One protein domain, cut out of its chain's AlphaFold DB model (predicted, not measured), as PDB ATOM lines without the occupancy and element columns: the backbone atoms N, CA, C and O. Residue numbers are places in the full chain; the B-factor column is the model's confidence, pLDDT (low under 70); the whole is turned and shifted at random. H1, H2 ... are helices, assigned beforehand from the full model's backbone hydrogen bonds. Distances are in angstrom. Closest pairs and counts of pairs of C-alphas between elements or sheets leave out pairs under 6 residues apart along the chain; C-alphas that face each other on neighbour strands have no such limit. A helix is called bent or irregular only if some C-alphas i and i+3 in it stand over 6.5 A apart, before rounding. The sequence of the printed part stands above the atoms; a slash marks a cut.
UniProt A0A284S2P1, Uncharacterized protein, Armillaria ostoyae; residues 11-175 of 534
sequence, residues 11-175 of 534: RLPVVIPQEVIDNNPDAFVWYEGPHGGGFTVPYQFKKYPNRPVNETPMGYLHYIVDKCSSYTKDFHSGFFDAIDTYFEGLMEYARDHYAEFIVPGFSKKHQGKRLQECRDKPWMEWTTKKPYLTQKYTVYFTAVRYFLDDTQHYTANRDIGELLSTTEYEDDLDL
ATOM      1  N   ARG A  11      94.318  -3.219 207.789       84.56
ATOM      2  CA  ARG A  11      95.102  -3.763 208.913       84.56
ATOM      3  C   ARG A  11      95.564  -2.669 209.868       84.56
ATOM      4  O   ARG A  11      95.241  -2.732 211.048       84.56
ATOM      5  N   LEU A  12      96.293  -1.675 209.356       88.69
ATOM      6  CA  LEU A  12      97.016  -0.702 210.179       88.69
ATOM      7  C   LEU A  12      96.191   0.589 210.376       88.69
ATOM      8  O   LEU A  12      96.059   1.366 209.428       88.69
ATOM      9  N   PRO A  13      95.651   0.876 211.582       92.00
ATOM     10  CA  PRO A  13      94.897   2.111 211.836       92.00
ATOM     11  C   PRO A  13      95.793   3.361 211.842       92.00
ATOM     12  O   PRO A  13      95.316   4.477 211.634       92.00
ATOM     13  N   VAL A  14      97.093   3.177 212.070       95.00
ATOM     14  CA  VAL A  14      98.147   4.193 212.037       95.00
ATOM     15  C   VAL A  14      99.457   3.514 211.620       95.00
ATOM     16  O   VAL A  14      99.617   2.314 211.825       95.00
ATOM     17  N   VAL A  15     100.386   4.259 211.018       91.50
ATOM     18  CA  VAL A  15     101.727   3.760 210.657       91.50
ATOM     19  C   VAL A  15     102.765   4.629 211.355       91.50
ATOM     20  O   VAL A  15     103.190   5.658 210.827       91.50
ATOM     21  N   ILE A  16     103.135   4.208 212.561       95.00
ATOM     22  CA  ILE A  16     104.195   4.821 213.364       95.00
ATOM     23  C   ILE A  16     105.543   4.429 212.726       95.00
ATOM     24  O   ILE A  16     105.735   3.251 212.419       95.00
ATOM     25  N   PRO A  17     106.478   5.362 212.467       94.75
ATOM     26  CA  PRO A  17     107.794   5.004 211.941       94.75
ATOM     27  C   PRO A  17     108.608   4.223 212.981       94.75
ATOM     28  O   PRO A  17     108.672   4.651 214.131       94.75
ATOM     29  N   GLN A  18     109.300   3.154 212.569       95.12
ATOM     30  CA  GLN A  18     110.148   2.350 213.466       95.12
ATOM     31  C   GLN A  18     111.157   3.215 214.239       95.12
ATOM     32  O   GLN A  18     111.320   3.054 215.439       95.12
ATOM     33  N   GLU A  19     111.740   4.226 213.584       96.75
ATOM     34  CA  GLU A  19     112.644   5.200 214.213       96.75
ATOM     35  C   GLU A  19     112.029   5.900 215.442       96.75
ATOM     36  O   GLU A  19     112.752   6.262 216.362       96.75
ATOM     37  N   VAL A  20     110.710   6.108 215.489       96.44
ATOM     38  CA  VAL A  20     110.021   6.732 216.635       96.44
ATOM     39  C   VAL A  20     109.840   5.732 217.782       96.44
ATOM     40  O   VAL A  20     109.952   6.119 218.944       96.44
ATOM     41  N   ILE A  21     109.622   4.457 217.453       96.94
ATOM     42  CA  ILE A  21     109.487   3.347 218.405       96.94
ATOM     43  C   ILE A  21     110.850   3.037 219.035       96.94
ATOM     44  O   ILE A  21     110.988   3.085 220.255       96.94
ATOM     45  N   ASP A  22     111.880   2.840 218.211       97.31
ATOM     46  CA  ASP A  22     113.254   2.531 218.626       97.31
ATOM     47  C   ASP A  22     113.862   3.622 219.531       97.31
ATOM     48  O   ASP A  22     114.687   3.332 220.399       97.31
ATOM     49  N   ASN A  23     113.450   4.887 219.353       97.75
ATOM     50  CA  ASN A  23     113.884   6.013 220.187       97.75
ATOM     51  C   ASN A  23     113.204   6.066 221.571       97.75
ATOM     52  O   ASN A  23     113.712   6.756 222.455       97.75
ATOM     53  N   ASN A  24     112.055   5.406 221.769       97.00
ATOM     54  CA  ASN A  24     111.313   5.434 223.036       97.00
ATOM     55  C   ASN A  24     110.415   4.186 223.216       97.00
ATOM     56  O   ASN A  24     109.188   4.319 223.273       97.00
ATOM     57  N   PRO A  25     110.992   2.971 223.303       96.94
ATOM     58  CA  PRO A  25     110.224   1.723 223.267       96.94
ATOM     59  C   PRO A  25     109.220   1.606 224.421       96.94
ATOM     60  O   PRO A  25     108.110   1.114 224.216       96.94
ATOM     61  N   ASP A  26     109.554   2.138 225.602       97.56
ATOM     62  CA  ASP A  26     108.681   2.151 226.784       97.56
ATOM     63  C   ASP A  26     107.338   2.867 226.519       97.56
ATOM     64  O   ASP A  26     106.298   2.450 227.029       97.56
ATOM     65  N   ALA A  27     107.328   3.901 225.670       97.12
ATOM     66  CA  ALA A  27     106.112   4.624 225.284       97.12
ATOM     67  C   ALA A  27     105.271   3.906 224.208       97.12
ATOM     68  O   ALA A  27     104.141   4.319 223.944       97.12
ATOM     69  N   PHE A  28     105.795   2.836 223.602       97.62
ATOM     70  CA  PHE A  28     105.141   2.046 222.551       97.62
ATOM     71  C   PHE A  28     104.950   0.567 222.933       97.62
ATOM     72  O   PHE A  28     104.593  -0.256 222.088       97.62
ATOM     73  N   VAL A  29     105.071   0.223 224.223       98.06
ATOM     74  CA  VAL A  29     104.747  -1.115 224.766       98.06
ATOM     75  C   VAL A  29     103.299  -1.527 224.460       98.06
ATOM     76  O   VAL A  29     103.027  -2.705 224.243       98.06
ATOM     77  N   TRP A  30     102.368  -0.577 224.351       98.12
ATOM     78  CA  TRP A  30     100.993  -0.846 223.913       98.12
ATOM     79  C   TRP A  30     100.886  -1.214 222.419       98.12
ATOM     80  O   TRP A  30      99.902  -1.834 222.027       98.12
ATOM     81  N   TYR A  31     101.872  -0.858 221.584       97.75
ATOM     82  CA  TYR A  31     101.855  -1.039 220.125       97.75
ATOM     83  C   TYR A  31     102.664  -2.257 219.652       97.75
ATOM     84  O   TYR A  31     102.183  -2.996 218.796       97.75
ATOM     85  N   GLU A  32     103.850  -2.502 220.215       97.12
ATOM     86  CA  GLU A  32     104.713  -3.658 219.880       97.12
ATOM     87  C   GLU A  32     104.947  -4.626 221.053       97.12
ATOM     88  O   GLU A  32     105.439  -5.736 220.853       97.12
ATOM     89  N   GLY A  33     104.592  -4.247 222.283       97.62
ATOM     90  CA  GLY A  33     104.852  -5.069 223.462       97.62
ATOM     91  C   GLY A  33     103.951  -6.310 223.568       97.62
ATOM     92  O   GLY A  33     102.829  -6.327 223.047       97.62
ATOM     93  N   PRO A  34     104.397  -7.349 224.302       97.81
ATOM     94  CA  PRO A  34     103.710  -8.641 224.406       97.81
ATOM     95  C   PRO A  34     102.393  -8.598 225.200       97.81
ATOM     96  O   PRO A  34     101.690  -9.600 225.251       97.81
ATOM     97  N   HIS A  35     102.059  -7.460 225.814       97.88
ATOM     98  CA  HIS A  35     100.801  -7.209 226.533       97.88
ATOM     99  C   HIS A  35      99.914  -6.170 225.821       97.88
ATOM    100  O   HIS A  35      99.015  -5.601 226.427       97.88
ATOM    101  N   GLY A  36     100.185  -5.897 224.544       97.62
ATOM    102  CA  GLY A  36      99.417  -4.983 223.705       97.62
ATOM    103  C   GLY A  36      99.419  -5.468 222.260       97.62
ATOM    104  O   GLY A  36      99.229  -6.653 221.990       97.62
ATOM    105  N   GLY A  37      99.705  -4.568 221.321       97.31
ATOM    106  CA  GLY A  37      99.729  -4.861 219.889       97.31
ATOM    107  C   GLY A  37     100.671  -5.998 219.460       97.31
ATOM    108  O   GLY A  37     100.403  -6.633 218.444       97.31
ATOM    109  N   GLY A  38     101.716  -6.321 220.232       97.62
ATOM    110  CA  GLY A  38     102.598  -7.466 219.972       97.62
ATOM    111  C   GLY A  38     102.042  -8.833 220.398       97.62
ATOM    112  O   GLY A  38     102.630  -9.856 220.051       97.62
ATOM    113  N   PHE A  39     100.924  -8.890 221.133       98.31
ATOM    114  CA  PHE A  39     100.300 -10.154 221.541       98.31
ATOM    115  C   PHE A  39      99.781 -10.919 220.312       98.31
ATOM    116  O   PHE A  39      99.096 -10.349 219.465       98.31
ATOM    117  N   THR A  40     100.061 -12.221 220.207       98.06
ATOM    118  CA  THR A  40      99.613 -13.045 219.070       98.06
ATOM    119  C   THR A  40      98.182 -13.557 219.236       98.06
ATOM    120  O   THR A  40      97.892 -14.288 220.183       98.06
ATOM    121  N   VAL A  41      97.316 -13.255 218.269       97.19
ATOM    122  CA  VAL A  41      95.952 -13.783 218.116       97.19
ATOM    123  C   VAL A  41      95.955 -15.321 218.238       97.19
ATOM    124  O   VAL A  41      96.589 -15.984 217.407       97.19
ATOM    125  N   PRO A  42      95.264 -15.912 219.237       96.38
ATOM    126  CA  PRO A  42      95.286 -17.357 219.462       96.38
ATOM    127  C   PRO A  42      94.755 -18.166 218.270       96.38
ATOM    128  O   PRO A  42      93.895 -17.712 217.514       96.38
ATOM    129  N   TYR A  43      95.235 -19.401 218.108       94.50
ATOM    130  CA  TYR A  43      94.925 -20.248 216.946       94.50
ATOM    131  C   TYR A  43      93.424 -20.581 216.792       94.50
ATOM    132  O   TYR A  43      92.951 -20.852 215.689       94.50
ATOM    133  N   GLN A  44      92.658 -20.500 217.885       92.00
ATOM    134  CA  GLN A  44      91.197 -20.595 217.922       92.00
ATOM    135  C   GLN A  44      90.516 -19.568 216.994       92.00
ATOM    136  O   GLN A  44      89.474 -19.852 216.404       92.00
ATOM    137  N   PHE A  45      91.110 -18.386 216.815       91.81
ATOM    138  CA  PHE A  45      90.567 -17.281 216.023       91.81
ATOM    139  C   PHE A  45      90.934 -17.446 214.535       91.81
ATOM    140  O   PHE A  45      91.739 -16.704 213.967       91.81
ATOM    141  N   LYS A  46      90.308 -18.451 213.899       88.31
ATOM    142  CA  LYS A  46      90.613 -19.034 212.568       88.31
ATOM    143  C   LYS A  46      90.893 -18.062 211.405       88.31
ATOM    144  O   LYS A  46      91.483 -18.489 210.416       88.31
ATOM    145  N   LYS A  47      90.472 -16.793 211.478       89.88
ATOM    146  CA  LYS A  47      90.624 -15.805 210.390       89.88
ATOM    147  C   LYS A  47      92.025 -15.181 210.324       89.88
ATOM    148  O   LYS A  47      92.513 -14.913 209.228       89.88
ATOM    149  N   TYR A  48      92.682 -14.984 211.471       91.50
ATOM    150  CA  TYR A  48      94.029 -14.396 211.564       91.50
ATOM    151  C   TYR A  48      94.914 -15.097 212.622       91.50
ATOM    152  O   TYR A  48      95.513 -14.419 213.457       91.50
ATOM    153  N   PRO A  49      95.013 -16.441 212.622       93.69
ATOM    154  CA  PRO A  49      95.737 -17.178 213.654       93.69
ATOM    155  C   PRO A  49      97.227 -16.813 213.665       93.69
ATOM    156  O   PRO A  49      97.850 -16.677 212.610       93.69
ATOM    157  N   ASN A  50      97.800 -16.702 214.864       95.38
ATOM    158  CA  ASN A  50      99.213 -16.412 215.124       95.38
ATOM    159  C   ASN A  50      99.724 -15.058 214.577       95.38
ATOM    160  O   ASN A  50     100.936 -14.843 214.544       95.38
ATOM    161  N   ARG A  51      98.842 -14.135 214.162       95.69
ATOM    162  CA  ARG A  51      99.224 -12.743 213.858       95.69
ATOM    163  C   ARG A  51      99.304 -11.906 215.133       95.69
ATOM    164  O   ARG A  51      98.512 -12.161 216.036       95.69
ATOM    165  N   PRO A  52     100.178 -10.893 215.222       97.44
ATOM    166  CA  PRO A  52     100.109  -9.927 216.311       97.44
ATOM    167  C   PRO A  52      98.834  -9.066 216.203       97.44
ATOM    168  O   PRO A  52      98.274  -8.872 215.116       97.44
ATOM    169  N   VAL A  53      98.357  -8.554 217.338       97.31
ATOM    170  CA  VAL A  53      97.179  -7.675 217.434       97.31
ATOM    171  C   VAL A  53      97.336  -6.424 216.556       97.31
ATOM    172  O   VAL A  53      96.385  -6.048 215.879       97.31
ATOM    173  N   ASN A  54      98.532  -5.833 216.469       96.25
ATOM    174  CA  ASN A  54      98.792  -4.626 215.675       96.25
ATOM    175  C   ASN A  54      98.726  -4.827 214.144       96.25
ATOM    176  O   ASN A  54      98.399  -3.882 213.430       96.25
ATOM    177  N   GLU A  55      98.974  -6.039 213.634       94.88
ATOM    178  CA  GLU A  55      98.764  -6.409 212.222       94.88
ATOM    179  C   GLU A  55      97.318  -6.832 211.914       94.88
ATOM    180  O   GLU A  55      96.964  -7.065 210.751       94.88
ATOM    181  N   THR A  56      96.486  -7.018 212.939       94.81
ATOM    182  CA  THR A  56      95.152  -7.604 212.796       94.81
ATOM    183  C   THR A  56      94.110  -6.502 212.573       94.81
ATOM    184  O   THR A  56      94.042  -5.571 213.372       94.81
ATOM    185  N   PRO A  57      93.253  -6.584 211.531       92.31
ATOM    186  CA  PRO A  57      92.293  -5.525 211.219       92.31
ATOM    187  C   PRO A  57      91.441  -5.096 212.416       92.31
ATOM    188  O   PRO A  57      90.693  -5.899 212.979       92.31
ATOM    189  N   MET A  58      91.483  -3.805 212.760       91.19
ATOM    190  CA  MET A  58      90.777  -3.233 213.920       91.19
ATOM    191  C   MET A  58      89.272  -3.566 213.944       91.19
ATOM    192  O   MET A  58      88.701  -3.805 215.007       91.19
ATOM    193  N   GLY A  59      88.629  -3.648 212.773       88.56
ATOM    194  CA  GLY A  59      87.222  -4.052 212.662       88.56
ATOM    195  C   GLY A  59      86.951  -5.515 213.052       88.56
ATOM    196  O   GLY A  59      85.855  -5.817 213.516       88.56
ATOM    197  N   TYR A  60      87.935  -6.410 212.905       91.00
ATOM    198  CA  TYR A  60      87.861  -7.803 213.360       91.00
ATOM    199  C   TYR A  60      88.162  -7.935 214.859       91.00
ATOM    200  O   TYR A  60      87.502  -8.710 215.545       91.00
ATOM    201  N   LEU A  61      89.088  -7.129 215.392       94.31
ATOM    202  CA  LEU A  61      89.338  -7.052 216.836       94.31
ATOM    203  C   LEU A  61      88.093  -6.553 217.591       94.31
ATOM    204  O   LEU A  61      87.627  -7.221 218.511       94.31
ATOM    205  N   HIS A  62      87.474  -5.452 217.144       91.69
ATOM    206  CA  HIS A  62      86.192  -4.990 217.698       91.69
ATOM    207  C   HIS A  62      85.080  -6.048 217.571       91.69
ATOM    208  O   HIS A  62      84.292  -6.214 218.497       91.69
ATOM    209  N   TYR A  63      85.026  -6.792 216.458       90.38
ATOM    210  CA  TYR A  63      84.084  -7.903 216.279       90.38
ATOM    211  C   TYR A  63      84.314  -9.033 217.299       90.38
ATOM    212  O   TYR A  63      83.352  -9.507 217.895       90.38
ATOM    213  N   ILE A  64      85.566  -9.433 217.556       93.44
ATOM    214  CA  ILE A  64      85.910 -10.420 218.595       93.44
ATOM    215  C   ILE A  64      85.437  -9.937 219.972       93.44
ATOM    216  O   ILE A  64      84.753 -10.672 220.686       93.44
ATOM    217  N   VAL A  65      85.743  -8.686 220.330       94.12
ATOM    218  CA  VAL A  65      85.360  -8.098 221.623       94.12
ATOM    219  C   VAL A  65      83.836  -7.999 221.775       94.12
ATOM    220  O   VAL A  65      83.320  -8.253 222.861       94.12
ATOM    221  N   ASP A  66      83.089  -7.705 220.709       92.06
ATOM    222  CA  ASP A  66      81.620  -7.624 220.740       92.06
ATOM    223  C   ASP A  66      80.926  -9.004 220.722       92.06
ATOM    224  O   ASP A  66      79.872  -9.167 221.338       92.06
ATOM    225  N   LYS A  67      81.495 -10.010 220.036       91.81
ATOM    226  CA  LYS A  67      80.822 -11.300 219.769       91.81
ATOM    227  C   LYS A  67      81.272 -12.485 220.621       91.81
ATOM    228  O   LYS A  67      80.501 -13.434 220.750       91.81
ATOM    229  N   CYS A  68      82.468 -12.472 221.208       92.62
ATOM    230  CA  CYS A  68      82.905 -13.577 222.065       92.62
ATOM    231  C   CYS A  68      82.119 -13.634 223.385       92.62
ATOM    232  O   CYS A  68      81.850 -12.607 224.017       92.62
ATOM    233  N   SER A  69      81.788 -14.859 223.815       93.88
ATOM    234  CA  SER A  69      81.119 -15.117 225.096       93.88
ATOM    235  C   SER A  69      81.987 -14.680 226.283       93.88
ATOM    236  O   SER A  69      83.205 -14.550 226.144       93.88
ATOM    237  N   SER A  70      81.386 -14.493 227.464       94.88
ATOM    238  CA  SER A  70      82.159 -14.228 228.687       94.88
ATOM    239  C   SER A  70      83.148 -15.357 228.974       94.88
ATOM    240  O   SER A  70      84.321 -15.078 229.148       94.88
ATOM    241  N   TYR A  71      82.729 -16.621 228.863       94.38
ATOM    242  CA  TYR A  71      83.607 -17.780 229.058       94.38
ATOM    243  C   TYR A  71      84.827 -17.772 228.118       94.38
ATOM    244  O   TYR A  71      85.955 -17.998 228.550       94.38
ATOM    245  N   THR A  72      84.625 -17.432 226.839       93.56
ATOM    246  CA  THR A  72      85.718 -17.283 225.861       93.56
ATOM    247  C   THR A  72      86.667 -16.139 226.238       93.56
ATOM    248  O   THR A  72      87.868 -16.241 225.992       93.56
ATOM    249  N   LYS A  73      86.143 -15.059 226.831       95.44
ATOM    250  CA  LYS A  73      86.933 -13.923 227.329       95.44
ATOM    251  C   LYS A  73      87.704 -14.270 228.594       95.44
ATOM    252  O   LYS A  73      88.880 -13.955 228.660       95.44
ATOM    253  N   ASP A  74      87.085 -14.968 229.539       96.25
ATOM    254  CA  ASP A  74      87.718 -15.406 230.783       96.25
ATOM    255  C   ASP A  74      88.900 -16.352 230.479       96.25
ATOM    256  O   ASP A  74      90.018 -16.144 230.959       96.25
ATOM    257  N   PHE A  75      88.680 -17.342 229.600       96.06
ATOM    258  CA  PHE A  75      89.686 -18.328 229.177       96.06
ATOM    259  C   PHE A  75      90.850 -17.718 228.376       96.06
ATOM    260  O   PHE A  75      91.992 -18.155 228.509       96.06
ATOM    261  N   HIS A  76      90.585 -16.694 227.560       96.44
ATOM    262  CA  HIS A  76      91.601 -15.964 226.794       96.44
ATOM    263  C   HIS A  76      91.875 -14.557 227.360       96.44
ATOM    264  O   HIS A  76      92.232 -13.660 226.602       96.44
ATOM    265  N   SER A  77      91.729 -14.355 228.672       97.19
ATOM    266  CA  SER A  77      91.775 -13.037 229.337       97.19
ATOM    267  C   SER A  77      92.945 -12.163 228.876       97.19
ATOM    268  O   SER A  77      92.710 -11.112 228.288       97.19
ATOM    269  N   GLY A  78      94.182 -12.663 228.959       98.06
ATOM    270  CA  GLY A  78      95.376 -11.920 228.527       98.06
ATOM    271  C   GLY A  78      95.425 -11.504 227.043       98.06
ATOM    272  O   GLY A  78      96.183 -10.601 226.700       98.06
ATOM    273  N   PHE A  79      94.625 -12.117 226.160       97.88
ATOM    274  CA  PHE A  79      94.448 -11.667 224.770       97.88
ATOM    275  C   PHE A  79      93.462 -10.497 224.678       97.88
ATOM    276  O   PHE A  79      93.704  -9.548 223.934       97.88
ATOM    277  N   PHE A  80      92.371 -10.534 225.446       97.94
ATOM    278  CA  PHE A  80      91.414  -9.429 225.519       97.94
ATOM    279  C   PHE A  80      92.019  -8.215 226.239       97.94
ATOM    280  O   PHE A  80      91.923  -7.109 225.712       97.94
ATOM    281  N   ASP A  81      92.755  -8.430 227.333       98.31
ATOM    282  CA  ASP A  81      93.532  -7.392 228.027       98.31
ATOM    283  C   ASP A  81      94.524  -6.697 227.072       98.31
ATOM    284  O   ASP A  81      94.691  -5.476 227.114       98.31
ATOM    285  N   ALA A  82      95.155  -7.454 226.165       98.44
ATOM    286  CA  ALA A  82      96.075  -6.916 225.162       98.44
ATOM    287  C   ALA A  82      95.371  -6.134 224.037       98.44
ATOM    288  O   ALA A  82      95.916  -5.137 223.558       98.44
ATOM    289  N   ILE A  83      94.156  -6.532 223.633       97.88
ATOM    290  CA  ILE A  83      93.326  -5.752 222.697       97.88
ATOM    291  C   ILE A  83      92.900  -4.427 223.337       97.88
ATOM    292  O   ILE A  83      93.035  -3.380 222.705       97.88
ATOM    293  N   ASP A  84      92.426  -4.456 224.583       97.69
ATOM    294  CA  ASP A  84      91.984  -3.249 225.287       97.69
ATOM    295  C   ASP A  84      93.169  -2.305 225.562       97.69
ATOM    296  O   ASP A  84      93.066  -1.107 225.294       97.69
ATOM    297  N   THR A  85      94.338  -2.836 225.945       98.44
ATOM    298  CA  THR A  85      95.596  -2.069 226.076       98.44
ATOM    299  C   THR A  85      96.026  -1.430 224.748       98.44
ATOM    300  O   THR A  85      96.413  -0.259 224.711       98.44
ATOM    301  N   TYR A  86      95.933  -2.166 223.635       98.19
ATOM    302  CA  TYR A  86      96.237  -1.648 222.296       98.19
ATOM    303  C   TYR A  86      95.264  -0.533 221.876       98.19
ATOM    304  O   TYR A  86      95.688   0.493 221.340       98.19
ATOM    305  N   PHE A  87      93.965  -0.687 222.154       97.56
ATOM    306  CA  PHE A  87      92.961   0.337 221.864       97.56
ATOM    307  C   PHE A  87      93.084   1.576 222.760       97.56
ATOM    308  O   PHE A  87      92.935   2.687 222.248       97.56
ATOM    309  N   GLU A  88      93.394   1.433 224.052       97.69
ATOM    310  CA  GLU A  88      93.659   2.575 224.936       97.69
ATOM    311  C   GLU A  88      94.902   3.352 224.474       97.69
ATOM    312  O   GLU A  88      94.834   4.572 224.303       97.69
ATOM    313  N   GLY A  89      95.992   2.649 224.145       98.00
ATOM    314  CA  GLY A  89      97.207   3.250 223.595       98.00
ATOM    315  C   GLY A  89      96.978   3.996 222.274       98.00
ATOM    316  O   GLY A  89      97.416   5.138 222.128       98.00
ATOM    317  N   LEU A  90      96.203   3.427 221.339       97.50
ATOM    318  CA  LEU A  90      95.800   4.132 220.115       97.50
ATOM    319  C   LEU A  90      94.944   5.379 220.405       97.50
ATOM    320  O   LEU A  90      95.102   6.400 219.734       97.50
ATOM    321  N   MET A  91      94.032   5.309 221.379       97.19
ATOM    322  CA  MET A  91      93.158   6.425 221.773       97.19
ATOM    323  C   MET A  91      93.923   7.559 222.469       97.19
ATOM    324  O   MET A  91      93.538   8.723 222.343       97.19
ATOM    325  N   GLU A  92      95.007   7.244 223.179       97.50
ATOM    326  CA  GLU A  92      95.939   8.235 223.716       97.50
ATOM    327  C   GLU A  92      96.826   8.825 222.612       97.50
ATOM    328  O   GLU A  92      96.860  10.046 222.459       97.50
ATOM    329  N   TYR A  93      97.442   7.988 221.769       97.62
ATOM    330  CA  TYR A  93      98.272   8.429 220.639       97.62
ATOM    331  C   TYR A  93      97.511   9.363 219.684       97.62
ATOM    332  O   TYR A  93      98.059  10.357 219.198       97.62
ATOM    333  N   ALA A  94      96.214   9.107 219.476       97.25
ATOM    334  CA  ALA A  94      95.319   9.951 218.692       97.25
ATOM    335  C   ALA A  94      95.181  11.394 219.207       97.25
ATOM    336  O   ALA A  94      94.810  12.252 218.414       97.25
ATOM    337  N   ARG A  95      95.474  11.704 220.478       96.62
ATOM    338  CA  ARG A  95      95.361  13.077 221.013       96.62
ATOM    339  C   ARG A  95      96.358  14.033 220.367       96.62
ATOM    340  O   ARG A  95      95.982  15.137 219.984       96.62
ATOM    341  N   ASP A  96      97.597  13.576 220.212       96.25
ATOM    342  CA  ASP A  96      98.711  14.384 219.706       96.25
ATOM    343  C   ASP A  96      99.052  14.066 218.236       96.25
ATOM    344  O   ASP A  96      99.580  14.918 217.524       96.25
ATOM    345  N   HIS A  97      98.705  12.863 217.753       96.38
ATOM    346  CA  HIS A  97      99.097  12.349 216.432       96.38
ATOM    347  C   HIS A  97      97.908  11.979 215.523       96.38
ATOM    348  O   HIS A  97      98.077  11.242 214.550       96.38
ATOM    349  N   TYR A  98      96.698  12.502 215.779       95.94
ATOM    350  CA  TYR A  98      95.495  12.245 214.962       95.94
ATOM    351  C   TYR A  98      95.726  12.384 213.445       95.94
ATOM    352  O   TYR A  98      95.169  11.621 212.660       95.94
ATOM    353  N   ALA A  99      96.575  13.324 213.023       94.88
ATOM    354  CA  ALA A  99      96.910  13.584 211.623       94.88
ATOM    355  C   ALA A  99      97.507  12.368 210.875       94.88
ATOM    356  O   ALA A  99      97.428  12.310 209.642       94.88
ATOM    357  N   GLU A 100      98.088  11.406 211.602       95.81
ATOM    358  CA  GLU A 100      98.735  10.210 211.053       95.81
ATOM    359  C   GLU A 100      97.785   9.027 210.814       95.81
ATOM    360  O   GLU A 100      98.139   8.116 210.062       95.81
ATOM    361  N   PHE A 101      96.596   9.034 211.427       96.62
ATOM    362  CA  PHE A 101      95.646   7.923 211.348       96.62
ATOM    363  C   PHE A 101      95.143   7.708 209.921       96.62
ATOM    364  O   PHE A 101      94.898   8.661 209.176       96.62
ATOM    365  N   ILE A 102      94.989   6.441 209.548       95.81
ATOM    366  CA  ILE A 102      94.604   6.007 208.208       95.81
ATOM    367  C   ILE A 102      93.087   5.844 208.132       95.81
ATOM    368  O   ILE A 102      92.454   5.334 209.056       95.81
ATOM    369  N   VAL A 103      92.493   6.269 207.016       94.94
ATOM    370  CA  VAL A 103      91.071   6.046 206.731       94.94
ATOM    371  C   VAL A 103      90.816   4.553 206.462       94.94
ATOM    372  O   VAL A 103      91.360   4.028 205.481       94.94
ATOM    373  N   PRO A 104      89.972   3.872 207.267       92.38
ATOM    374  CA  PRO A 104      89.661   2.456 207.076       92.38
ATOM    375  C   PRO A 104      88.904   2.180 205.768       92.38
ATOM    376  O   PRO A 104      88.315   3.076 205.161       92.38
ATOM    377  N   GLY A 105      88.844   0.905 205.369       89.75
ATOM    378  CA  GLY A 105      88.314   0.463 204.070       89.75
ATOM    379  C   GLY A 105      86.840   0.733 203.751       89.75
ATOM    380  O   GLY A 105      86.391   0.420 202.656       89.75
ATOM    381  N   PHE A 106      86.078   1.381 204.637       89.69
ATOM    382  CA  PHE A 106      84.682   1.732 204.361       89.69
ATOM    383  C   PHE A 106      84.506   2.832 203.292       89.69
ATOM    384  O   PHE A 106      83.367   3.123 202.930       89.69
ATOM    385  N   SER A 107      85.576   3.477 202.799       90.12
ATOM    386  CA  SER A 107      85.504   4.618 201.867       90.12
ATOM    387  C   SER A 107      86.292   4.418 200.575       90.12
ATOM    388  O   SER A 107      87.521   4.438 200.575       90.12
ATOM    389  N   LYS A 108      85.588   4.377 199.441       89.19
ATOM    390  CA  LYS A 108      86.175   4.173 198.106       89.19
ATOM    391  C   LYS A 108      87.168   5.269 197.700       89.19
ATOM    392  O   LYS A 108      88.175   4.991 197.053       89.19
ATOM    393  N   LYS A 109      86.878   6.525 198.046       89.62
ATOM    394  CA  LYS A 109      87.695   7.702 197.699       89.62
ATOM    395  C   LYS A 109      88.814   7.993 198.692       89.62
ATOM    396  O   LYS A 109      89.793   8.626 198.288       89.62
ATOM    397  N   HIS A 110      88.687   7.595 199.960       92.12
ATOM    398  CA  HIS A 110      89.620   8.006 201.020       92.12
ATOM    399  C   HIS A 110      90.401   6.871 201.697       92.12
ATOM    400  O   HIS A 110      91.415   7.190 202.309       92.12
ATOM    401  N   GLN A 111      90.022   5.596 201.535       91.56
ATOM    402  CA  GLN A 111      90.749   4.429 202.070       91.56
ATOM    403  C   GLN A 111      92.273   4.522 201.882       91.56
ATOM    404  O   GLN A 111      92.762   4.894 200.811       91.56
ATOM    405  N   GLY A 112      93.023   4.159 202.927       92.06
ATOM    406  CA  GLY A 112      94.487   4.051 202.892       92.06
ATOM    407  C   GLY A 112      95.248   5.377 202.927       92.06
ATOM    408  O   GLY A 112      96.476   5.370 202.971       92.06
ATOM    409  N   LYS A 113      94.545   6.514 202.930       93.69
ATOM    410  CA  LYS A 113      95.135   7.847 203.110       93.69
ATOM    411  C   LYS A 113      95.204   8.201 204.587       93.69
ATOM    412  O   LYS A 113      94.328   7.806 205.357       93.69
ATOM    413  N   ARG A 114      96.207   8.991 204.973       94.94
ATOM    414  CA  ARG A 114      96.275   9.581 206.323       94.94
ATOM    415  C   ARG A 114      95.292  10.749 206.452       94.94
ATOM    416  O   ARG A 114      95.033  11.435 205.463       94.94
ATOM    417  N   LEU A 115      94.805  11.059 207.657       94.06
ATOM    418  CA  LEU A 115      93.874  12.181 207.873       94.06
ATOM    419  C   LEU A 115      94.423  13.530 207.366       94.06
ATOM    420  O   LEU A 115      93.681  14.288 206.743       94.06
ATOM    421  N   GLN A 116      95.731  13.785 207.487       92.56
ATOM    422  CA  GLN A 116      96.382  14.968 206.891       92.56
ATOM    423  C   GLN A 116      96.293  15.062 205.348       92.56
ATOM    424  O   GLN A 116      96.447  16.144 204.771       92.56
ATOM    425  N   GLU A 117      96.061  13.944 204.658       91.62
ATOM    426  CA  GLU A 117      95.894  13.869 203.201       91.62
ATOM    427  C   GLU A 117      94.413  14.025 202.790       91.62
ATOM    428  O   GLU A 117      94.110  14.449 201.668       91.62
ATOM    429  N   CYS A 118      93.480  13.752 203.707       90.94
ATOM    430  CA  CYS A 118      92.032  13.825 203.513       90.94
ATOM    431  C   CYS A 118      91.488  15.259 203.638       90.94
ATOM    432  O   CYS A 118      90.798  15.620 204.588       90.94
ATOM    433  N   ARG A 119      91.747  16.086 202.618       85.50
ATOM    434  CA  ARG A 119      91.303  17.497 202.502       85.50
ATOM    435  C   ARG A 119      89.809  17.670 202.171       85.50
ATOM    436  O   ARG A 119      89.442  18.395 201.241       85.50
ATOM    437  N   ASP A 120      88.963  16.949 202.896       90.19
ATOM    438  CA  ASP A 120      87.517  16.899 202.703       90.19
ATOM    439  C   ASP A 120      86.800  16.967 204.062       90.19
ATOM    440  O   ASP A 120      86.310  15.963 204.593       90.19
ATOM    441  N   LYS A 121      86.782  18.170 204.660       90.19
ATOM    442  CA  LYS A 121      86.083  18.409 205.934       90.19
ATOM    443  C   LYS A 121      84.599  18.010 205.875       90.19
ATOM    444  O   LYS A 121      84.164  17.321 206.798       90.19
ATOM    445  N   PRO A 122      83.819  18.336 204.816       91.00
ATOM    446  CA  PRO A 122      82.409  17.949 204.743       91.00
ATOM    447  C   PRO A 122      82.184  16.432 204.763       91.00
ATOM    448  O   PRO A 122      81.223  15.976 205.382       91.00
ATOM    449  N   TRP A 123      83.068  15.642 204.144       92.38
ATOM    450  CA  TRP A 123      83.009  14.178 204.204       92.38
ATOM    451  C   TRP A 123      83.317  13.628 205.614       92.38
ATOM    452  O   TRP A 123      82.602  12.748 206.104       92.38
ATOM    453  N   MET A 124      84.307  14.182 206.326       94.38
ATOM    454  CA  MET A 124      84.586  13.811 207.729       94.38
ATOM    455  C   MET A 124      83.450  14.215 208.680       94.38
ATOM    456  O   MET A 124      83.013  13.432 209.526       94.38
ATOM    457  N   GLU A 125      82.884  15.406 208.496       94.06
ATOM    458  CA  GLU A 125      81.690  15.848 209.217       94.06
ATOM    459  C   GLU A 125      80.443  15.014 208.884       94.06
ATOM    460  O   GLU A 125      79.488  15.005 209.658       94.06
ATOM    461  N   TRP A 126      80.394  14.350 207.732       94.25
ATOM    462  CA  TRP A 126      79.267  13.511 207.332       94.25
ATOM    463  C   TRP A 126      79.409  12.071 207.843       94.25
ATOM    464  O   TRP A 126      78.435  11.503 208.338       94.25
ATOM    465  N   THR A 127      80.616  11.498 207.808       94.69
ATOM    466  CA  THR A 127      80.897  10.148 208.334       94.69
ATOM    467  C   THR A 127      80.787  10.086 209.858       94.69
ATOM    468  O   THR A 127      80.185   9.153 210.382       94.69
ATOM    469  N   THR A 128      81.233  11.126 210.575       96.06
ATOM    470  CA  THR A 128      81.037  11.273 212.038       96.06
ATOM    471  C   THR A 128      79.564  11.280 212.476       96.06
ATOM    472  O   THR A 128      79.271  11.059 213.648       96.06
ATOM    473  N   LYS A 129      78.618  11.499 211.550       95.62
ATOM    474  CA  LYS A 129      77.164  11.458 211.794       95.62
ATOM    475  C   LYS A 129      76.535  10.079 211.502       95.62
ATOM    476  O   LYS A 129      75.314   9.946 211.581       95.62
ATOM    477  N   LYS A 130      77.325   9.052 211.153       94.56
ATOM    478  CA  LYS A 130      76.860   7.682 210.855       94.56
ATOM    479  C   LYS A 130      77.178   6.750 212.047       94.56
ATOM    480  O   LYS A 130      78.320   6.310 212.168       94.56
ATOM    481  N   PRO A 131      76.200   6.404 212.913       93.50
ATOM    482  CA  PRO A 131      76.476   5.763 214.207       93.50
ATOM    483  C   PRO A 131      77.178   4.400 214.098       93.50
ATOM    484  O   PRO A 131      78.058   4.092 214.898       93.50
ATOM    485  N   TYR A 132      76.847   3.608 213.072       89.38
ATOM    486  CA  TYR A 132      77.468   2.301 212.832       89.38
ATOM    487  C   TYR A 132      78.956   2.411 212.444       89.38
ATOM    488  O   TYR A 132      79.745   1.555 212.837       89.38
ATOM    489  N   LEU A 133      79.370   3.480 211.742       91.75
ATOM    490  CA  LEU A 133      80.789   3.744 211.468       91.75
ATOM    491  C   LEU A 133      81.512   4.168 212.748       91.75
ATOM    492  O   LEU A 133      82.570   3.627 213.059       91.75
ATOM    493  N   THR A 134      80.921   5.087 213.520       93.88
ATOM    494  CA  THR A 134      81.521   5.561 214.779       93.88
ATOM    495  C   THR A 134      81.651   4.464 215.833       93.88
ATOM    496  O   THR A 134      82.551   4.551 216.655       93.88
ATOM    497  N   GLN A 135      80.802   3.429 215.789       90.56
ATOM    498  CA  GLN A 135      80.887   2.260 216.669       90.56
ATOM    499  C   GLN A 135      81.883   1.199 216.157       90.56
ATOM    500  O   GLN A 135      82.654   0.668 216.951       90.56
ATOM    501  N   LYS A 136      81.915   0.901 214.844       89.12
ATOM    502  CA  LYS A 136      82.848  -0.093 214.255       89.12
ATOM    503  C   LYS A 136      84.304   0.400 214.197       89.12
ATOM    504  O   LYS A 136      85.211  -0.422 214.119       89.12
ATOM    505  N   TYR A 137      84.538   1.716 214.238       92.94
ATOM    506  CA  TYR A 137      85.865   2.334 214.099       92.94
ATOM    507  C   TYR A 137      86.110   3.448 215.139       92.94
ATOM    508  O   TYR A 137      86.566   4.543 214.796       92.94
ATOM    509  N   THR A 138      85.790   3.182 216.411       94.94
ATOM    510  CA  THR A 138      85.807   4.160 217.524       94.94
ATOM    511  C   THR A 138      87.109   4.968 217.619       94.94
ATOM    512  O   THR A 138      87.070   6.192 217.771       94.94
ATOM    513  N   VAL A 139      88.261   4.307 217.461       96.25
ATOM    514  CA  VAL A 139      89.594   4.937 217.482       96.25
ATOM    515  C   VAL A 139      89.747   5.976 216.367       96.25
ATOM    516  O   VAL A 139      90.029   7.146 216.628       96.25
ATOM    517  N   TYR A 140      89.487   5.578 215.118       96.19
ATOM    518  CA  TYR A 140      89.577   6.465 213.956       96.19
ATOM    519  C   TYR A 140      88.647   7.679 214.099       96.19
ATOM    520  O   TYR A 140      89.064   8.810 213.857       96.19
ATOM    521  N   PHE A 141      87.407   7.488 214.560       96.94
ATOM    522  CA  PHE A 141      86.483   8.611 214.757       96.94
ATOM    523  C   PHE A 141      86.840   9.518 215.943       96.94
ATOM    524  O   PHE A 141      86.394  10.666 215.983       96.94
ATOM    525  N   THR A 142      87.688   9.051 216.860       97.25
ATOM    526  CA  THR A 142      88.283   9.881 217.914       97.25
ATOM    527  C   THR A 142      89.423  10.737 217.351       97.25
ATOM    528  O   THR A 142      89.420  11.948 217.564       97.25
ATOM    529  N   ALA A 143      90.298  10.176 216.507       97.38
ATOM    530  CA  ALA A 143      91.279  10.958 215.744       97.38
ATOM    531  C   ALA A 143      90.608  12.005 214.824       97.38
ATOM    532  O   ALA A 143      91.009  13.167 214.808       97.38
ATOM    533  N   VAL A 144      89.523  11.642 214.125       96.81
ATOM    534  CA  VAL A 144      88.738  12.584 213.298       96.81
ATOM    535  C   VAL A 144      88.139  13.725 214.127       96.81
ATOM    536  O   VAL A 144      88.052  14.840 213.622       96.81
ATOM    537  N   ARG A 145      87.745  13.494 215.389       96.69
ATOM    538  CA  ARG A 145      87.275  14.571 216.280       96.69
ATOM    539  C   ARG A 145      88.389  15.570 216.584       96.69
ATOM    540  O   ARG A 145      88.204  16.749 216.306       96.69
ATOM    541  N   TYR A 146      89.552  15.105 217.043       96.62
ATOM    542  CA  TYR A 146      90.696  15.988 217.300       96.62
ATOM    543  C   TYR A 146      91.135  16.753 216.036       96.62
ATOM    544  O   TYR A 146      91.372  17.959 216.101       96.62
ATOM    545  N   PHE A 147      91.125  16.102 214.865       94.69
ATOM    546  CA  PHE A 147      91.398  16.755 213.578       94.69
ATOM    547  C   PHE A 147      90.334  17.797 213.178       94.69
ATOM    548  O   PHE A 147      90.670  18.812 212.577       94.69
ATOM    549  N   LEU A 148      89.050  17.566 213.486       93.69
ATOM    550  CA  LEU A 148      87.957  18.508 213.201       93.69
ATOM    551  C   LEU A 148      87.962  19.730 214.129       93.69
ATOM    552  O   LEU A 148      87.573  20.811 213.668       93.69
ATOM    553  N   ASP A 149      88.370  19.531 215.386       94.56
ATOM    554  CA  ASP A 149      88.420  20.539 216.449       94.56
ATOM    555  C   ASP A 149      89.655  21.454 216.342       94.56
ATOM    556  O   ASP A 149      89.555  22.639 216.684       94.56
ATOM    557  N   ASP A 150      90.799  20.981 215.817       91.00
ATOM    558  CA  ASP A 150      91.913  21.890 215.520       91.00
ATOM    559  C   ASP A 150      91.601  22.819 214.338       91.00
ATOM    560  O   ASP A 150      91.569  22.457 213.160       91.00
ATOM    561  N   THR A 151      91.449  24.096 214.672       81.62
ATOM    562  CA  THR A 151      91.287  25.174 213.696       81.62
ATOM    563  C   THR A 151      92.535  25.439 212.842       81.62
ATOM    564  O   THR A 151      92.389  25.994 211.751       81.62
ATOM    565  N   GLN A 152      93.747  25.079 213.284       78.94
ATOM    566  CA  GLN A 152      94.983  25.463 212.594       78.94
ATOM    567  C   GLN A 152      95.183  24.684 211.289       78.94
ATOM    568  O   GLN A 152      95.418  25.312 210.249       78.94
ATOM    569  N   HIS A 153      95.007  23.358 211.295       69.81
ATOM    570  CA  HIS A 153      95.196  22.489 210.123       69.81
ATOM    571  C   HIS A 153      94.402  22.928 208.877       69.81
ATOM    572  O   HIS A 153      94.915  22.837 207.752       69.81
ATOM    573  N   TYR A 154      93.190  23.465 209.057       64.12
ATOM    574  CA  TYR A 154      92.346  23.959 207.958       64.12
ATOM    575  C   TYR A 154      92.829  25.285 207.359       64.12
ATOM    576  O   TYR A 154      92.667  25.515 206.162       64.12
ATOM    577  N   THR A 155      93.468  26.163 208.140       60.47
ATOM    578  CA  THR A 155      93.918  27.472 207.622       60.47
ATOM    579  C   THR A 155      95.048  27.362 206.593       60.47
ATOM    580  O   THR A 155      95.154  28.211 205.705       60.47
ATOM    581  N   ALA A 156      95.860  26.303 206.666       57.91
ATOM    582  CA  ALA A 156      96.957  26.047 205.733       57.91
ATOM    583  C   ALA A 156      96.507  25.361 204.428       57.91
ATOM    584  O   ALA A 156      97.120  25.557 203.375       57.91
ATOM    585  N   ASN A 157      95.438  24.560 204.474       57.00
ATOM    586  CA  ASN A 157      94.997  23.714 203.368       57.00
ATOM    587  C   ASN A 157      93.594  24.110 202.904       57.00
ATOM    588  O   ASN A 157      92.608  23.725 203.520       57.00
ATOM    589  N   ARG A 158      93.496  24.821 201.770       57.78
ATOM    590  CA  ARG A 158      92.202  25.089 201.118       57.78
ATOM    591  C   ARG A 158      91.429  23.784 200.903       57.78
ATOM    592  O   ARG A 158      91.936  22.896 200.213       57.78
ATOM    593  N   ASP A 159      90.219  23.722 201.454       58.81
ATOM    594  CA  ASP A 159      89.292  22.605 201.274       58.81
ATOM    595  C   ASP A 159      89.042  22.317 199.792       58.81
ATOM    596  O   ASP A 159      88.871  23.222 198.971       58.81
ATOM    597  N   ILE A 160      89.009  21.028 199.457       61.38
ATOM    598  CA  ILE A 160      88.687  20.540 198.110       61.38
ATOM    599  C   ILE A 160      87.216  20.076 198.053       61.38
ATOM    600  O   ILE A 160      86.605  20.085 196.985       61.38
ATOM    601  N   GLY A 161      86.627  19.727 199.206       58.88
ATOM    602  CA  GLY A 161      85.273  19.171 199.331       58.88
ATOM    603  C   GLY A 161      84.101  20.158 199.206       58.88
ATOM    604  O   GLY A 161      82.975  19.708 199.019       58.88
ATOM    605  N   GLU A 162      84.314  21.483 199.252       61.59
ATOM    606  CA  GLU A 162      83.220  22.490 199.248       61.59
ATOM    607  C   GLU A 162      82.335  22.448 197.976       61.59
ATOM    608  O   GLU A 162      81.229  22.986 197.952       61.59
ATOM    609  N   LEU A 163      82.801  21.789 196.909       60.12
ATOM    610  CA  LEU A 163      82.085  21.657 195.636       60.12
ATOM    611  C   LEU A 163      81.249  20.371 195.500       60.12
ATOM    612  O   LEU A 163      80.512  20.254 194.520       60.12
ATOM    613  N   LEU A 164      81.355  19.415 196.430       63.53
ATOM    614  CA  LEU A 164      80.642  18.134 196.353       63.53
ATOM    615  C   LEU A 164      79.348  18.165 197.173       63.53
ATOM    616  O   LEU A 164      79.295  18.659 198.299       63.53
ATOM    617  N   SER A 165      78.277  17.620 196.597       71.81
ATOM    618  CA  SER A 165      76.968  17.561 197.257       71.81
ATOM    619  C   SER A 165      76.893  16.394 198.245       71.81
ATOM    620  O   SER A 165      77.400  15.314 197.966       71.81
ATOM    621  N   THR A 166      76.209  16.568 199.380       74.00
ATOM    622  CA  THR A 166      76.142  15.550 200.454       74.00
ATOM    623  C   THR A 166      75.539  14.205 200.039       74.00
ATOM    624  O   THR A 166      75.757  13.213 200.728       74.00
ATOM    625  N   THR A 167      74.806  14.156 198.925       75.19
ATOM    626  CA  THR A 167      74.289  12.922 198.310       75.19
ATOM    627  C   THR A 167      75.372  12.078 197.636       75.19
ATOM    628  O   THR A 167      75.197  10.876 197.494       75.19
ATOM    629  N   GLU A 168      76.492  12.677 197.229       79.56
ATOM    630  CA  GLU A 168      77.601  11.980 196.559       79.56
ATOM    631  C   GLU A 168      78.414  11.118 197.540       79.56
ATOM    632  O   GLU A 168      78.991  10.106 197.156       79.56
ATOM    633  N   TYR A 169      78.394  11.461 198.834       80.06
ATOM    634  CA  TYR A 169      79.052  10.680 199.886       80.06
ATOM    635  C   TYR A 169      78.351   9.342 200.189       80.06
ATOM    636  O   TYR A 169      78.956   8.480 200.821       80.06
ATOM    637  N   GLU A 170      77.108   9.132 199.733       82.25
ATOM    638  CA  GLU A 170      76.391   7.858 199.919       82.25
ATOM    639  C   GLU A 170      76.876   6.763 198.959       82.25
ATOM    640  O   GLU A 170      77.034   5.625 199.392       82.25
ATOM    641  N   ASP A 171      77.218   7.111 197.713       83.88
ATOM    642  CA  ASP A 171      77.854   6.191 196.752       83.88
ATOM    643  C   ASP A 171      79.325   5.874 197.121       83.88
ATOM    644  O   ASP A 171      79.882   4.846 196.714       83.88
ATOM    645  N   ASP A 172      79.958   6.772 197.884       81.25
ATOM    646  CA  ASP A 172      81.386   6.759 198.233       81.25
ATOM    647  C   ASP A 172      81.742   5.810 199.393       81.25
ATOM    648  O   ASP A 172      82.907   5.450 199.587       81.25
ATOM    649  N   LEU A 173      80.743   5.364 200.158       81.56
ATOM    650  CA  LEU A 173      80.922   4.268 201.102       81.56
ATOM    651  C   LEU A 173      80.969   2.936 200.350       81.56
ATOM    652  O   LEU A 173      80.138   2.689 199.475       81.56
ATOM    653  N   ASP A 174      81.871   2.024 200.714       74.38
ATOM    654  CA  ASP A 174      81.780   0.620 200.283       74.38
ATOM    655  C   ASP A 174      80.840  -0.189 201.182       74.38
ATOM    656  O   ASP A 174      81.170  -1.263 201.662       74.38
ATOM    657  N   LEU A 175      79.609   0.322 201.342       65.44
ATOM    658  CA  LEU A 175      78.448  -0.461 201.779       65.44
ATOM    659  C   LEU A 175      77.966  -1.391 200.653       65.44
ATOM    660  O   LEU A 175      76.786  -1.436 200.303       65.44
TER     661      LEU A 175
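AT A GLANCE: This is residues 11 to 175 of the 534 residues of an uncharacterized protein of Armillaria ostoyae (UniProt A0A284S2P1). The domain is a flat slab of mostly short helices in two halves set side by side, one made by H1 to H4 with the long helix H5, the other by H6 to H10, with H8 beside H5 where the halves meet. H5 and H8 lie toward one broad face of the slab, and residues 44 to 51 and 105 to 112, parts of two long loops, lie toward the other. The printed part has 165 residues with ten named helices, H1 to H10 in order along the chain, and no named strand; its class is all helix. It is compact, with a radius of gyration of the C-alphas of 17.0 A and spans of 52 by 38 by 20 A.

HOW THE PARTS SIT: H1, residues 18 to 22, is close to but not clearly touching H2, residues 25 to 32; their closest C-alphas, those of Ile 21 and Phe 28, are 6.1 A apart. H2 touches H5, residues 77 to 100, with the C-alphas of Trp 30 and Tyr 86 closest at 5.1 A. They run opposite ways at a steep tilt of 66 degrees, and H5 touches H2 with residues 82 to 90 alone. H3, residues 58 to 67, is close to but not clearly touching H5, the closest C-alphas being those of Leu 61 and Ile 83 at 7.2 A. H4, residues 70 to 75, is about perpendicular to H5 at 78 degrees and close but not clearly touching, with the C-alphas of Lys 73 and Phe 80 closest at 6.6 A. H5 has a kink of 80 degrees near residue 94. H5 touches H8, residues 138 to 149, at a shallow tilt of 19 degrees, the same way; the closest C-alphas, those of Tyr 98 and Ala 143, are 4.5 A apart. H6, residues 121 to 127, touches residues 144 to 148 of H8 alone, opposite ways at a shallow tilt of 30 degrees, with the C-alphas of Met 124 and Val 144 closest at 7.1 A. Of the three touching pairs of helices, two are at a shallow tilt, and the packing is only just mostly aligned. H7, residues 131 to 136, is close to but not clearly touching H3, with the C-alphas of Gly 59 and Lys 136 closest at 6.1 A. H9, residues 151 to 156, touches no helix. H10, residues 168 to 171, is close to but not clearly touching H6, with the C-alphas of Trp 123 and Tyr 169 closest at 6.8 A. Every O i to N i+4 pair is within hydrogen-bond range in H1, H3, H4, H6, H7 and H8, against 2 of 4 in H2, 16 of 20 in H5 and 0 of 2 in H9, where 1 of 3 O i to N i+3 pairs is; H10 is too short for an O i to N i+4 pair.

IN THESE COORDINATES: H1 begins at C-alpha 18, (110.148, 2.350, 213.466). H2 is irregular, with C-alphas 27 and 30 at 7.6 A, and so is H5, with C-alphas 96 and 99 at 8.3 A. From first to last C-alpha H3 measures 14.1 A, H5 30.4 A and H8 16.6 A. H5 begins at C-alpha 77, (91.775, -13.037, 229.337). H10 ends at C-alpha 171, (77.854, 6.191, 196.752).

THE WHOLE: The two C-alphas farthest apart, those of Phe 75 and Leu 163, are 52.7 A apart. The printed part has no cut. The long links are H2 to H3, H5 to H6 and H9 to H10. Residues 66 to 71 stand free. The mean pLDDT of the printed part is 90.8; residues 153 to 164 and residue 175 are under 70.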